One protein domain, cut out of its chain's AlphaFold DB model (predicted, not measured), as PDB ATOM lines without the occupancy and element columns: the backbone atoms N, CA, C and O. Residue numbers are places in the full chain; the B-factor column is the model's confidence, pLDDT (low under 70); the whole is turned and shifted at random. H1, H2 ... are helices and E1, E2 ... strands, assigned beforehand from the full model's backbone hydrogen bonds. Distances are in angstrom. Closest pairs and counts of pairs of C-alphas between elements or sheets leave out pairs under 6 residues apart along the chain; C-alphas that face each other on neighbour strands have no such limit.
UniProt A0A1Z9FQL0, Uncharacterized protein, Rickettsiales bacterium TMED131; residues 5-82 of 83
ATOM      1  N   LYS A   5      -1.285 -34.593  58.776       58.31
ATOM      2  CA  LYS A   5      -1.093 -36.033  59.009       58.31
ATOM      3  C   LYS A   5      -1.733 -36.786  57.825       58.31
ATOM      4  O   LYS A   5      -2.890 -36.548  57.487       58.31
ATOM      5  N   HIS A   6      -0.965 -37.637  57.140       56.16
ATOM      6  CA  HIS A   6      -1.366 -38.312  55.893       56.16
ATOM      7  C   HIS A   6      -1.726 -39.790  56.087       56.16
ATOM      8  O   HIS A   6      -1.028 -40.499  56.802       56.16
ATOM      9  N   GLY A   7      -2.696 -40.264  55.297       43.94
ATOM     10  CA  GLY A   7      -2.652 -41.587  54.664       43.94
ATOM     11  C   GLY A   7      -2.301 -41.437  53.174       43.94
ATOM     12  O   GLY A   7      -3.201 -41.347  52.356       43.94
ATOM     13  N   VAL A   8      -1.000 -41.414  52.836       39.94
ATOM     14  CA  VAL A   8      -0.374 -41.232  51.493       39.94
ATOM     15  C   VAL A   8      -0.255 -39.771  51.004       39.94
ATOM     16  O   VAL A   8      -1.266 -39.102  50.804       39.94
ATOM     17  N   ALA A   9       0.888 -39.155  50.666       46.78
ATOM     18  CA  ALA A   9       2.311 -39.088  51.075       46.78
ATOM     19  C   ALA A   9       2.885 -37.838  50.304       46.78
ATOM     20  O   ALA A   9       2.106 -37.175  49.606       46.78
ATOM     21  N   PRO A  10       4.202 -37.568  50.201       50.72
ATOM     22  CA  PRO A  10       5.235 -37.284  51.205       50.72
ATOM     23  C   PRO A  10       5.993 -35.953  50.915       50.72
ATOM     24  O   PRO A  10       5.815 -35.323  49.873       50.72
ATOM     25  N   ASP A  11       6.844 -35.540  51.861       38.50
ATOM     26  CA  ASP A  11       8.048 -34.676  51.770       38.50
ATOM     27  C   ASP A  11       8.060 -33.294  51.086       38.50
ATOM     28  O   ASP A  11       8.928 -32.475  51.387       38.50
ATOM     29  N   SER A  12       7.097 -32.946  50.239       42.31
ATOM     30  CA  SER A  12       7.122 -31.666  49.504       42.31
ATOM     31  C   SER A  12       6.485 -30.511  50.276       42.31
ATOM     32  O   SER A  12       6.664 -29.344  49.932       42.31
ATOM     33  N   ILE A  13       5.723 -30.834  51.321       45.09
ATOM     34  CA  ILE A  13       4.876 -29.866  52.020       45.09
ATOM     35  C   ILE A  13       5.740 -28.979  52.932       45.09
ATOM     36  O   ILE A  13       5.481 -27.794  53.088       45.09
ATOM     37  N   SER A  14       6.855 -29.504  53.453       42.59
ATOM     38  CA  SER A  14       7.745 -28.853  54.427       42.59
ATOM     39  C   SER A  14       8.297 -27.486  53.992       42.59
ATOM     40  O   SER A  14       8.576 -26.650  54.848       42.59
ATOM     41  N   ARG A  15       8.474 -27.239  52.682       38.00
ATOM     42  CA  ARG A  15       9.152 -26.027  52.174       38.00
ATOM     43  C   ARG A  15       8.234 -24.836  51.886       38.00
ATOM     44  O   ARG A  15       8.756 -23.729  51.767       38.00
ATOM     45  N   ARG A  16       6.908 -25.005  51.786       41.66
ATOM     46  CA  ARG A  16       5.984 -23.912  51.395       41.66
ATOM     47  C   ARG A  16       5.268 -23.211  52.550       41.66
ATOM     48  O   ARG A  16       4.677 -22.154  52.357       41.66
ATOM     49  N   TYR A  17       5.418 -23.705  53.775       47.00
ATOM     50  CA  TYR A  17       4.762 -23.163  54.968       47.00
ATOM     51  C   TYR A  17       5.312 -21.824  55.508       47.00
ATOM     52  O   TYR A  17       5.076 -21.485  56.666       47.00
ATOM     53  N   LYS A  18       6.066 -21.037  54.735       39.62
ATOM     54  CA  LYS A  18       6.725 -19.836  55.284       39.62
ATOM     55  C   LYS A  18       5.782 -18.657  55.594       39.62
ATOM     56  O   LYS A  18       6.243 -17.716  56.228       39.62
ATOM     57  N   SER A  19       4.494 -18.685  55.220       45.06
ATOM     58  CA  SER A  19       3.583 -17.543  55.473       45.06
ATOM     59  C   SER A  19       2.118 -17.864  55.813       45.06
ATOM     60  O   SER A  19       1.423 -16.997  56.342       45.06
ATOM     61  N   ALA A  20       1.617 -19.081  55.570       57.12
ATOM     62  CA  ALA A  20       0.226 -19.437  55.870       57.12
ATOM     63  C   ALA A  20       0.099 -20.148  57.229       57.12
ATOM     64  O   ALA A  20       0.712 -21.189  57.459       57.12
ATOM     65  N   LYS A  21      -0.759 -19.622  58.117       69.19
ATOM     66  CA  LYS A  21      -1.033 -20.183  59.458       69.19
ATOM     67  C   LYS A  21      -1.518 -21.646  59.426       69.19
ATOM     68  O   LYS A  21      -1.272 -22.391  60.376       69.19
ATOM     69  N   TYR A  22      -2.169 -22.058  58.334       77.69
ATOM     70  CA  TYR A  22      -2.716 -23.403  58.133       77.69
ATOM     71  C   TYR A  22      -2.500 -23.904  56.691       77.69
ATOM     72  O   TYR A  22      -2.573 -23.099  55.759       77.69
ATOM     73  N   PRO A  23      -2.348 -25.225  56.479       80.81
ATOM     74  CA  PRO A  23      -2.094 -25.843  55.168       80.81
ATOM     75  C   PRO A  23      -3.281 -25.884  54.183       80.81
ATOM     76  O   PRO A  23      -3.275 -26.709  53.274       80.81
ATOM     77  N   PHE A  24      -4.322 -25.055  54.321       82.19
ATOM     78  CA  PHE A  24      -5.587 -25.239  53.582       82.19
ATOM     79  C   PHE A  24      -5.446 -25.329  52.056       82.19
ATOM     80  O   PHE A  24      -6.173 -26.089  51.425       82.19
ATOM     81  N   THR A  25      -4.525 -24.565  51.467       79.38
ATOM     82  CA  THR A  25      -4.264 -24.539  50.018       79.38
ATOM     83  C   THR A  25      -3.626 -25.822  49.497       79.38
ATOM     84  O   THR A  25      -3.800 -26.162  48.333       79.38
ATOM     85  N   GLU A  26      -2.894 -26.532  50.351       76.31
ATOM     86  CA  GLU A  26      -2.114 -27.720  49.990       76.31
ATOM     87  C   GLU A  26      -2.794 -29.019  50.439       76.31
ATOM     88  O   GLU A  26      -2.393 -30.107  50.025       76.31
ATOM     89  N   MET A  27      -3.854 -28.918  51.250       79.50
ATOM     90  CA  MET A  27      -4.661 -30.066  51.652       79.50
ATOM     91  C   MET A  27      -5.322 -30.702  50.433       79.50
ATOM     92  O   MET A  27      -6.188 -30.097  49.806       79.50
ATOM     93  N   LYS A  28      -4.979 -31.955  50.142       81.88
ATOM     94  CA  LYS A  28      -5.704 -32.800  49.185       81.88
ATOM     95  C   LYS A  28      -6.976 -33.359  49.827       81.88
ATOM     96  O   LYS A  28      -7.144 -33.348  51.049       81.88
ATOM     97  N   LYS A  29      -7.886 -33.869  48.997       82.56
ATOM     98  CA  LYS A  29      -9.105 -34.544  49.461       82.56
ATOM     99  C   LYS A  29      -8.750 -35.683  50.432       82.56
ATOM    100  O   LYS A  29      -7.753 -36.370  50.242       82.56
ATOM    101  N   ALA A  30      -9.567 -35.852  51.471       79.81
ATOM    102  CA  ALA A  30      -9.411 -36.805  52.575       79.81
ATOM    103  C   ALA A  30      -8.235 -36.561  53.543       79.81
ATOM    104  O   ALA A  30      -8.124 -37.281  54.536       79.81
ATOM    105  N   GLN A  31      -7.410 -35.533  53.333       84.31
ATOM    106  CA  GLN A  31      -6.355 -35.171  54.281       84.31
ATOM    107  C   GLN A  31      -6.898 -34.382  55.462       84.31
ATOM    108  O   GLN A  31      -7.915 -33.693  55.355       84.31
ATOM    109  N   TRP A  32      -6.183 -34.453  56.578       83.06
ATOM    110  CA  TRP A  32      -6.517 -33.706  57.776       83.06
ATOM    111  C   TRP A  32      -5.271 -33.207  58.501       83.06
ATOM    112  O   TRP A  32      -4.166 -33.733  58.358       83.06
ATOM    113  N   PHE A  33      -5.462 -32.161  59.291       83.69
ATOM    114  CA  PHE A  33      -4.489 -31.726  60.277       83.69
ATOM    115  C   PHE A  33      -5.199 -31.455  61.594       83.69
ATOM    116  O   PHE A  33      -6.407 -31.217  61.640       83.69
ATOM    117  N   GLU A  34      -4.426 -31.508  62.666       83.44
ATOM    118  CA  GLU A  34      -4.910 -31.317  64.021       83.44
ATOM    119  C   GLU A  34      -4.302 -30.052  64.612       83.44
ATOM    120  O   GLU A  34      -3.107 -29.783  64.467       83.44
ATOM    121  N   VAL A  35      -5.153 -29.291  65.284       83.44
ATOM    122  CA  VAL A  35      -4.816 -28.133  66.095       83.44
ATOM    123  C   VAL A  35      -4.931 -28.570  67.557       83.44
ATOM    124  O   VAL A  35      -6.054 -28.759  68.027       83.44
ATOM    125  N   PRO A  36      -3.811 -28.766  68.278       82.00
ATOM    126  CA  PRO A  36      -3.845 -29.195  69.672       82.00
ATOM    127  C   PRO A  36      -4.572 -28.193  70.572       82.00
ATOM    128  O   PRO A  36      -4.439 -26.986  70.371       82.00
ATOM    129  N   ALA A  37      -5.266 -28.683  71.601       78.31
ATOM    130  CA  ALA A  37      -6.036 -27.860  72.543       78.31
ATOM    131  C   ALA A  37      -5.231 -26.742  73.231       78.31
ATOM    132  O   ALA A  37      -5.772 -25.681  73.536       78.31
ATOM    133  N   GLY A  38      -3.926 -26.953  73.439       75.19
ATOM    134  CA  GLY A  38      -3.032 -25.959  74.046       75.19
ATOM    135  C   GLY A  38      -2.765 -24.726  73.173       75.19
ATOM    136  O   GLY A  38      -2.217 -23.740  73.658       75.19
ATOM    137  N   GLN A  39      -3.151 -24.758  71.896       79.19
ATOM    138  CA  GLN A  39      -2.973 -23.640  70.974       79.19
ATOM    139  C   GLN A  39      -4.169 -22.678  71.060       79.19
ATOM    140  O   GLN A  39      -5.319 -23.130  71.102       79.19
ATOM    141  N   PRO A  40      -3.951 -21.349  71.024       81.19
ATOM    142  CA  PRO A  40      -5.044 -20.372  71.027       81.19
ATOM    143  C   PRO A  40      -6.021 -20.576  69.858       81.19
ATOM    144  O   PRO A  40      -7.185 -20.203  69.937       81.19
ATOM    145  N   GLU A  41      -5.580 -21.234  68.790       81.69
ATOM    146  CA  GLU A  41      -6.381 -21.592  67.626       81.69
ATOM    147  C   GLU A  41      -7.451 -22.661  67.885       81.69
ATOM    148  O   GLU A  41      -8.435 -22.706  67.144       81.69
ATOM    149  N   ALA A  42      -7.265 -23.518  68.895       81.06
ATOM    150  CA  ALA A  42      -8.233 -24.539  69.302       81.06
ATOM    151  C   ALA A  42      -9.173 -24.051  70.418       81.06
ATOM    152  O   ALA A  42     -10.193 -24.698  70.690       81.06
ATOM    153  N   LYS A  43      -8.861 -22.907  71.045       84.75
ATOM    154  CA  LYS A  43      -9.690 -22.323  72.101       84.75
ATOM    155  C   LYS A  43     -11.038 -21.879  71.549       84.75
ATOM    156  O   LYS A  43     -11.130 -21.253  70.493       84.75
ATOM    157  N   VAL A  44     -12.071 -22.237  72.294       84.19
ATOM    158  CA  VAL A  44     -13.456 -21.871  72.018       84.19
ATOM    159  C   VAL A  44     -13.685 -20.448  72.505       84.19
ATOM    160  O   VAL A  44     -13.239 -20.079  73.591       84.19
ATOM    161  N   ASP A  45     -14.353 -19.641  71.693       83.94
ATOM    162  CA  ASP A  45     -14.847 -18.338  72.109       83.94
ATOM    163  C   ASP A  45     -16.232 -18.444  72.766       83.94
ATOM    164  O   ASP A  45     -16.831 -19.515  72.846       83.94
ATOM    165  N   ARG A  46     -16.780 -17.311  73.218       83.81
ATOM    166  CA  ARG A  46     -18.099 -17.253  73.875       83.81
ATOM    167  C   ARG A  46     -19.264 -17.822  73.047       83.81
ATOM    168  O   ARG A  46     -20.351 -17.990  73.583       83.81
ATOM    169  N   TRP A  47     -19.062 -18.071  71.752       78.94
ATOM    170  CA  TRP A  47     -20.074 -18.555  70.813       78.94
ATOM    171  C   TRP A  47     -19.889 -20.027  70.439       78.94
ATOM    172  O   TRP A  47     -20.504 -20.494  69.480       78.94
ATOM    173  N   GLY A  48     -19.014 -20.758  71.133       77.75
ATOM    174  CA  GLY A  48     -18.774 -22.166  70.826       77.75
ATOM    175  C   GLY A  48     -17.891 -22.394  69.593       77.75
ATOM    176  O   GLY A  48     -17.756 -23.533  69.153       77.75
ATOM    177  N   GLN A  49     -17.285 -21.344  69.021       79.00
ATOM    178  CA  GLN A  49     -16.451 -21.446  67.820       79.00
ATOM    179  C   GLN A  49     -14.976 -21.208  68.136       79.00
ATOM    180  O   GLN A  49     -14.638 -20.389  68.986       79.00
ATOM    181  N   CYS A  50     -14.076 -21.872  67.409       85.88
ATOM    182  CA  CYS A  50     -12.640 -21.613  67.516       85.88
ATOM    183  C   CYS A  50     -12.062 -20.936  66.256       85.88
ATOM    184  O   CYS A  50     -12.610 -21.069  65.150       85.88
ATOM    185  N   PRO A  51     -10.924 -20.223  66.375       86.19
ATOM    186  CA  PRO A  51     -10.257 -19.599  65.234       86.19
ATOM    187  C   PRO A  51      -9.927 -20.580  64.103       86.19
ATOM    188  O   PRO A  51     -10.036 -20.221  62.928       86.19
ATOM    189  N   ALA A  52      -9.567 -21.825  64.434       84.88
ATOM    190  CA  ALA A  52      -9.287 -22.864  63.447       84.88
ATOM    191  C   ALA A  52     -10.528 -23.214  62.603       84.88
ATOM    192  O   ALA A  52     -10.434 -23.277  61.376       84.88
ATOM    193  N   GLN A  53     -11.699 -23.361  63.230       87.12
ATOM    194  CA  GLN A  53     -12.969 -23.619  62.538       87.12
ATOM    195  C   GLN A  53     -13.364 -22.460  61.620       87.12
ATOM    196  O   GLN A  53     -13.680 -22.675  60.449       87.12
ATOM    197  N   ARG A  54     -13.277 -21.218  62.115       87.25
ATOM    198  CA  ARG A  54     -13.549 -20.018  61.304       87.25
ATOM    199  C   ARG A  54     -12.626 -19.924  60.096       87.25
ATOM    200  O   ARG A  54     -13.079 -19.644  58.987       87.25
ATOM    201  N   SER A  55     -11.344 -20.212  60.308       87.19
ATOM    202  CA  SER A  55     -10.341 -20.206  59.246       87.19
ATOM    203  C   SER A  55     -10.627 -21.285  58.201       87.19
ATOM    204  O   SER A  55     -10.532 -21.005  57.009       87.19
ATOM    205  N   ALA A  56     -11.054 -22.482  58.618       87.81
ATOM    206  CA  ALA A  56     -11.454 -23.553  57.706       87.81
ATOM    207  C   ALA A  56     -12.684 -23.170  56.868       87.81
ATOM    208  O   ALA A  56     -12.678 -23.357  55.654       87.81
ATOM    209  N   HIS A  57     -13.713 -22.575  57.483       88.69
ATOM    210  CA  HIS A  57     -14.903 -22.105  56.767       88.69
ATOM    211  C   HIS A  57     -14.558 -21.012  55.742       88.69
ATOM    212  O   HIS A  57     -14.958 -21.090  54.578       88.69
ATOM    213  N   SER A  58     -13.760 -20.017  56.147       88.31
ATOM    214  CA  SER A  58     -13.309 -18.947  55.253       88.31
ATOM    215  C   SER A  58     -12.439 -19.475  54.111       88.31
ATOM    216  O   SER A  58     -12.634 -19.076  52.961       88.31
ATOM    217  N   ALA A  59     -11.506 -20.386  54.399       85.88
ATOM    218  CA  ALA A  59     -10.652 -20.991  53.386       85.88
ATOM    219  C   ALA A  59     -11.455 -21.861  52.415       85.88
ATOM    220  O   ALA A  59     -11.206 -21.798  51.215       85.88
ATOM    221  N   GLY A  60     -12.444 -22.615  52.908       88.19
ATOM    222  CA  GLY A  60     -13.338 -23.417  52.075       88.19
ATOM    223  C   GLY A  60     -14.099 -22.565  51.063       88.19
ATOM    224  O   GLY A  60     -14.049 -22.845  49.868       88.19
ATOM    225  N   ARG A  61     -14.698 -21.452  51.512       88.38
ATOM    226  CA  ARG A  61     -15.367 -20.495  50.612       88.38
ATOM    227  C   ARG A  61     -14.420 -19.873  49.592       88.38
ATOM    228  O   ARG A  61     -14.781 -19.766  48.428       88.38
ATOM    229  N   ARG A  62     -13.216 -19.479  50.014       86.56
ATOM    230  CA  ARG A  62     -12.243 -18.811  49.137       86.56
ATOM    231  C   ARG A  62     -11.635 -19.744  48.088       86.56
ATOM    232  O   ARG A  62     -11.355 -19.303  46.984       86.56
ATOM    233  N   LEU A  63     -11.382 -21.002  48.447       85.00
ATOM    234  CA  LEU A  63     -10.672 -21.972  47.603       85.00
ATOM    235  C   LEU A  63     -11.613 -22.936  46.863       85.00
ATOM    236  O   LEU A  63     -11.141 -23.765  46.093       85.00
ATOM    237  N   GLY A  64     -12.924 -22.873  47.117       86.94
ATOM    238  CA  GLY A  64     -13.893 -23.835  46.582       86.94
ATOM    239  C   GLY A  64     -13.776 -25.233  47.201       86.94
ATOM    240  O   GLY A  64     -14.241 -26.209  46.619       86.94
ATOM    241  N   PHE A  65     -13.143 -25.350  48.371       88.38
ATOM    242  CA  PHE A  65     -12.964 -26.618  49.079       88.38
ATOM    243  C   PHE A  65     -14.054 -26.807  50.131       88.38
ATOM    244  O   PHE A  65     -14.585 -25.846  50.692       88.38
ATOM    245  N   LYS A  66     -14.355 -28.061  50.469       90.00
ATOM    246  CA  LYS A  66     -15.186 -28.386  51.630       90.00
ATOM    247  C   LYS A  66     -14.312 -28.966  52.724       90.00
ATOM    248  O   LYS A  66     -13.621 -29.963  52.514       90.00
ATOM    249  N   PHE A  67     -14.382 -28.367  53.905       88.88
ATOM    250  CA  PHE A  67     -13.710 -28.853  55.102       88.88
ATOM    251  C   PHE A  67     -14.741 -29.311  56.130       88.88
ATOM    252  O   PHE A  67     -15.724 -28.623  56.383       88.88
ATOM    253  N   GLN A  68     -14.498 -30.470  56.730       89.25
ATOM    254  CA  GLN A  68     -15.198 -30.964  57.900       89.25
ATOM    255  C   GLN A  68     -14.324 -30.712  59.124       89.25
ATOM    256  O   GLN A  68     -13.140 -31.055  59.135       89.25
ATOM    257  N   THR A  69     -14.908 -30.117  60.157       87.94
ATOM    258  CA  THR A  69     -14.214 -29.822  61.409       87.94
ATOM    259  C   THR A  69     -14.858 -30.591  62.545       87.94
ATOM    260  O   THR A  69     -16.077 -30.539  62.688       87.94
ATOM    261  N   TYR A  70     -14.059 -31.258  63.366       86.44
ATOM    262  CA  TYR A  70     -14.537 -31.942  64.562       86.44
ATOM    263  C   TYR A  70     -13.570 -31.728  65.720       86.44
ATOM    264  O   TYR A  70     -12.413 -31.353  65.524       86.44
ATOM    265  N   ARG A  71     -14.075 -31.927  66.933       84.06
ATOM    266  CA  ARG A  71     -13.327 -31.743  68.174       84.06
ATOM    267  C   ARG A  71     -13.075 -33.110  68.799       84.06
ATOM    268  O   ARG A  71     -13.972 -33.951  68.800       84.06
ATOM    269  N   THR A  72     -11.852 -33.361  69.243       82.38
ATOM    270  CA  THR A  72     -11.490 -34.615  69.915       82.38
ATOM    271  C   THR A  72     -11.859 -34.543  71.397       82.38
ATOM    272  O   THR A  72     -12.141 -33.467  71.922       82.38
ATOM    273  N   GLN A  73     -11.825 -35.686  72.091       78.31
ATOM    274  CA  GLN A  73     -12.023 -35.741  73.548       78.31
ATOM    275  C   GLN A  73     -10.982 -34.920  74.320       78.31
ATOM    276  O   GLN A  73     -11.261 -34.439  75.409       78.31
ATOM    277  N   SER A  74      -9.794 -34.730  73.743       77.94
ATOM    278  CA  SER A  74      -8.717 -33.912  74.309       77.94
ATOM    279  C   SER A  74      -8.830 -32.432  73.934       77.94
ATOM    280  O   SER A  74      -7.829 -31.726  73.987       77.94
ATOM    281  N   ASP A  75     -10.002 -31.977  73.479       80.00
ATOM    282  CA  ASP A  75     -10.277 -30.608  73.026       80.00
ATOM    283  C   ASP A  75      -9.474 -30.125  71.801       80.00
ATOM    284  O   ASP A  75      -9.582 -28.962  71.396       80.00
ATOM    285  N   SER A  76      -8.693 -31.001  71.158       80.06
ATOM    286  CA  SER A  76      -8.029 -30.681  69.892       80.06
ATOM    287  C   SER A  76      -9.061 -30.515  68.781       80.06
ATOM    288  O   SER A  76     -10.088 -31.194  68.741       80.06
ATOM    289  N   VAL A  77      -8.765 -29.647  67.821       84.69
ATOM    290  CA  VAL A  77      -9.621 -29.419  66.654       84.69
ATOM    291  C   VAL A  77      -8.986 -30.076  65.444       84.69
ATOM    292  O   VAL A  77      -7.878 -29.724  65.043       84.69
ATOM    293  N   VAL A  78      -9.699 -31.010  64.830       85.62
ATOM    294  CA  VAL A  78      -9.269 -31.654  63.593       85.62
ATOM    295  C   VAL A  78     -10.027 -31.057  62.422       85.62
ATOM    296  O   VAL A  78     -11.254 -30.949  62.440       85.62
ATOM    297  N   ILE A  79      -9.285 -30.682  61.386       87.44
ATOM    298  CA  ILE A  79      -9.836 -30.154  60.144       87.44
ATOM    299  C   ILE A  79      -9.473 -31.117  59.024       87.44
ATOM    300  O   ILE A  79      -8.298 -31.322  58.731       87.44
ATOM    301  N   LYS A  80     -10.495 -31.696  58.394       87.00
ATOM    302  CA  LYS A  80     -10.387 -32.649  57.290       87.00
ATOM    303  C   LYS A  80     -10.951 -32.041  56.016       87.00
ATOM    304  O   LYS A  80     -12.056 -31.513  56.029       87.00
ATOM    305  N   ARG A  81     -10.249 -32.149  54.890       85.81
ATOM    306  CA  ARG A  81     -10.806 -31.779  53.583       85.81
ATOM    307  C   ARG A  81     -11.659 -32.921  53.034       85.81
ATOM    308  O   ARG A  81     -11.185 -34.049  52.922       85.81
ATOM    309  N   VAL A  82     -12.901 -32.629  52.662       86.69
ATOM    310  CA  VAL A  82     -13.871 -33.603  52.135       86.69
ATOM    311  C   VAL A  82     -14.190 -33.403  50.650       86.69
ATOM    312  O   VAL A  82     -14.487 -34.388  49.976       86.69
TER     313      VAL A  82
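Overview. This is residues 5 to 82 of the 83 residues of an uncharacterized protein of Rickettsiales bacterium TMED131 (UniProt A0A1Z9FQL0). With little regular structure, this is a small three-stranded sheet with one helix, H1, over one face along the strands, in two layers; a long stretch with no named element, residues 5 to 31, leads into it. The 78 printed residues hold E1, H1, E2, E3, of mixed class, with 27 residues in named elements; the sheet, E1 - E3 - E2, is antiparallel. It is compact, radius of gyration of the C-alphas 12.5 A, spans 37 by 25 by 24 A.

Along the chain. E1, residues 32 to 35, begins at C-alpha 32 (-6.517, -33.706, 57.776) and is 10.2 A long. H1, residues 51 to 63, measures 17.8 A; E2, residues 67 to 71, 13.4 A. E3, residues 77 to 81, 13.3 A, ends at C-alpha 81 (-10.806, -31.779, 53.583).

Arrangement. N 33 and O 79 of E1 and E3 are 3.0 A apart, within hydrogen-bond range. In the hairpin E2 and E3, N 68 and O 80 are 2.7 A apart. H1 is on the sheet at a height of 9.6 A, over E3 and E2; the closest C-alphas of H1 and E2, Gly 60 and Phe 67, are 6.2 A apart. E1, H1, E2 form a split strand-helix-strand unit, two strands running the same way with E3 between them, its crossover right-handed. In H1 every O i to N i+4 pair is within hydrogen-bond range.

Size, cuts and confidence. The C-alphas farthest apart, Asp 11 and Arg 46, are 38.4 A apart. The printed part has no cut; the link E1 to H1 is long. Residues 5 to 21 have pLDDT under 70.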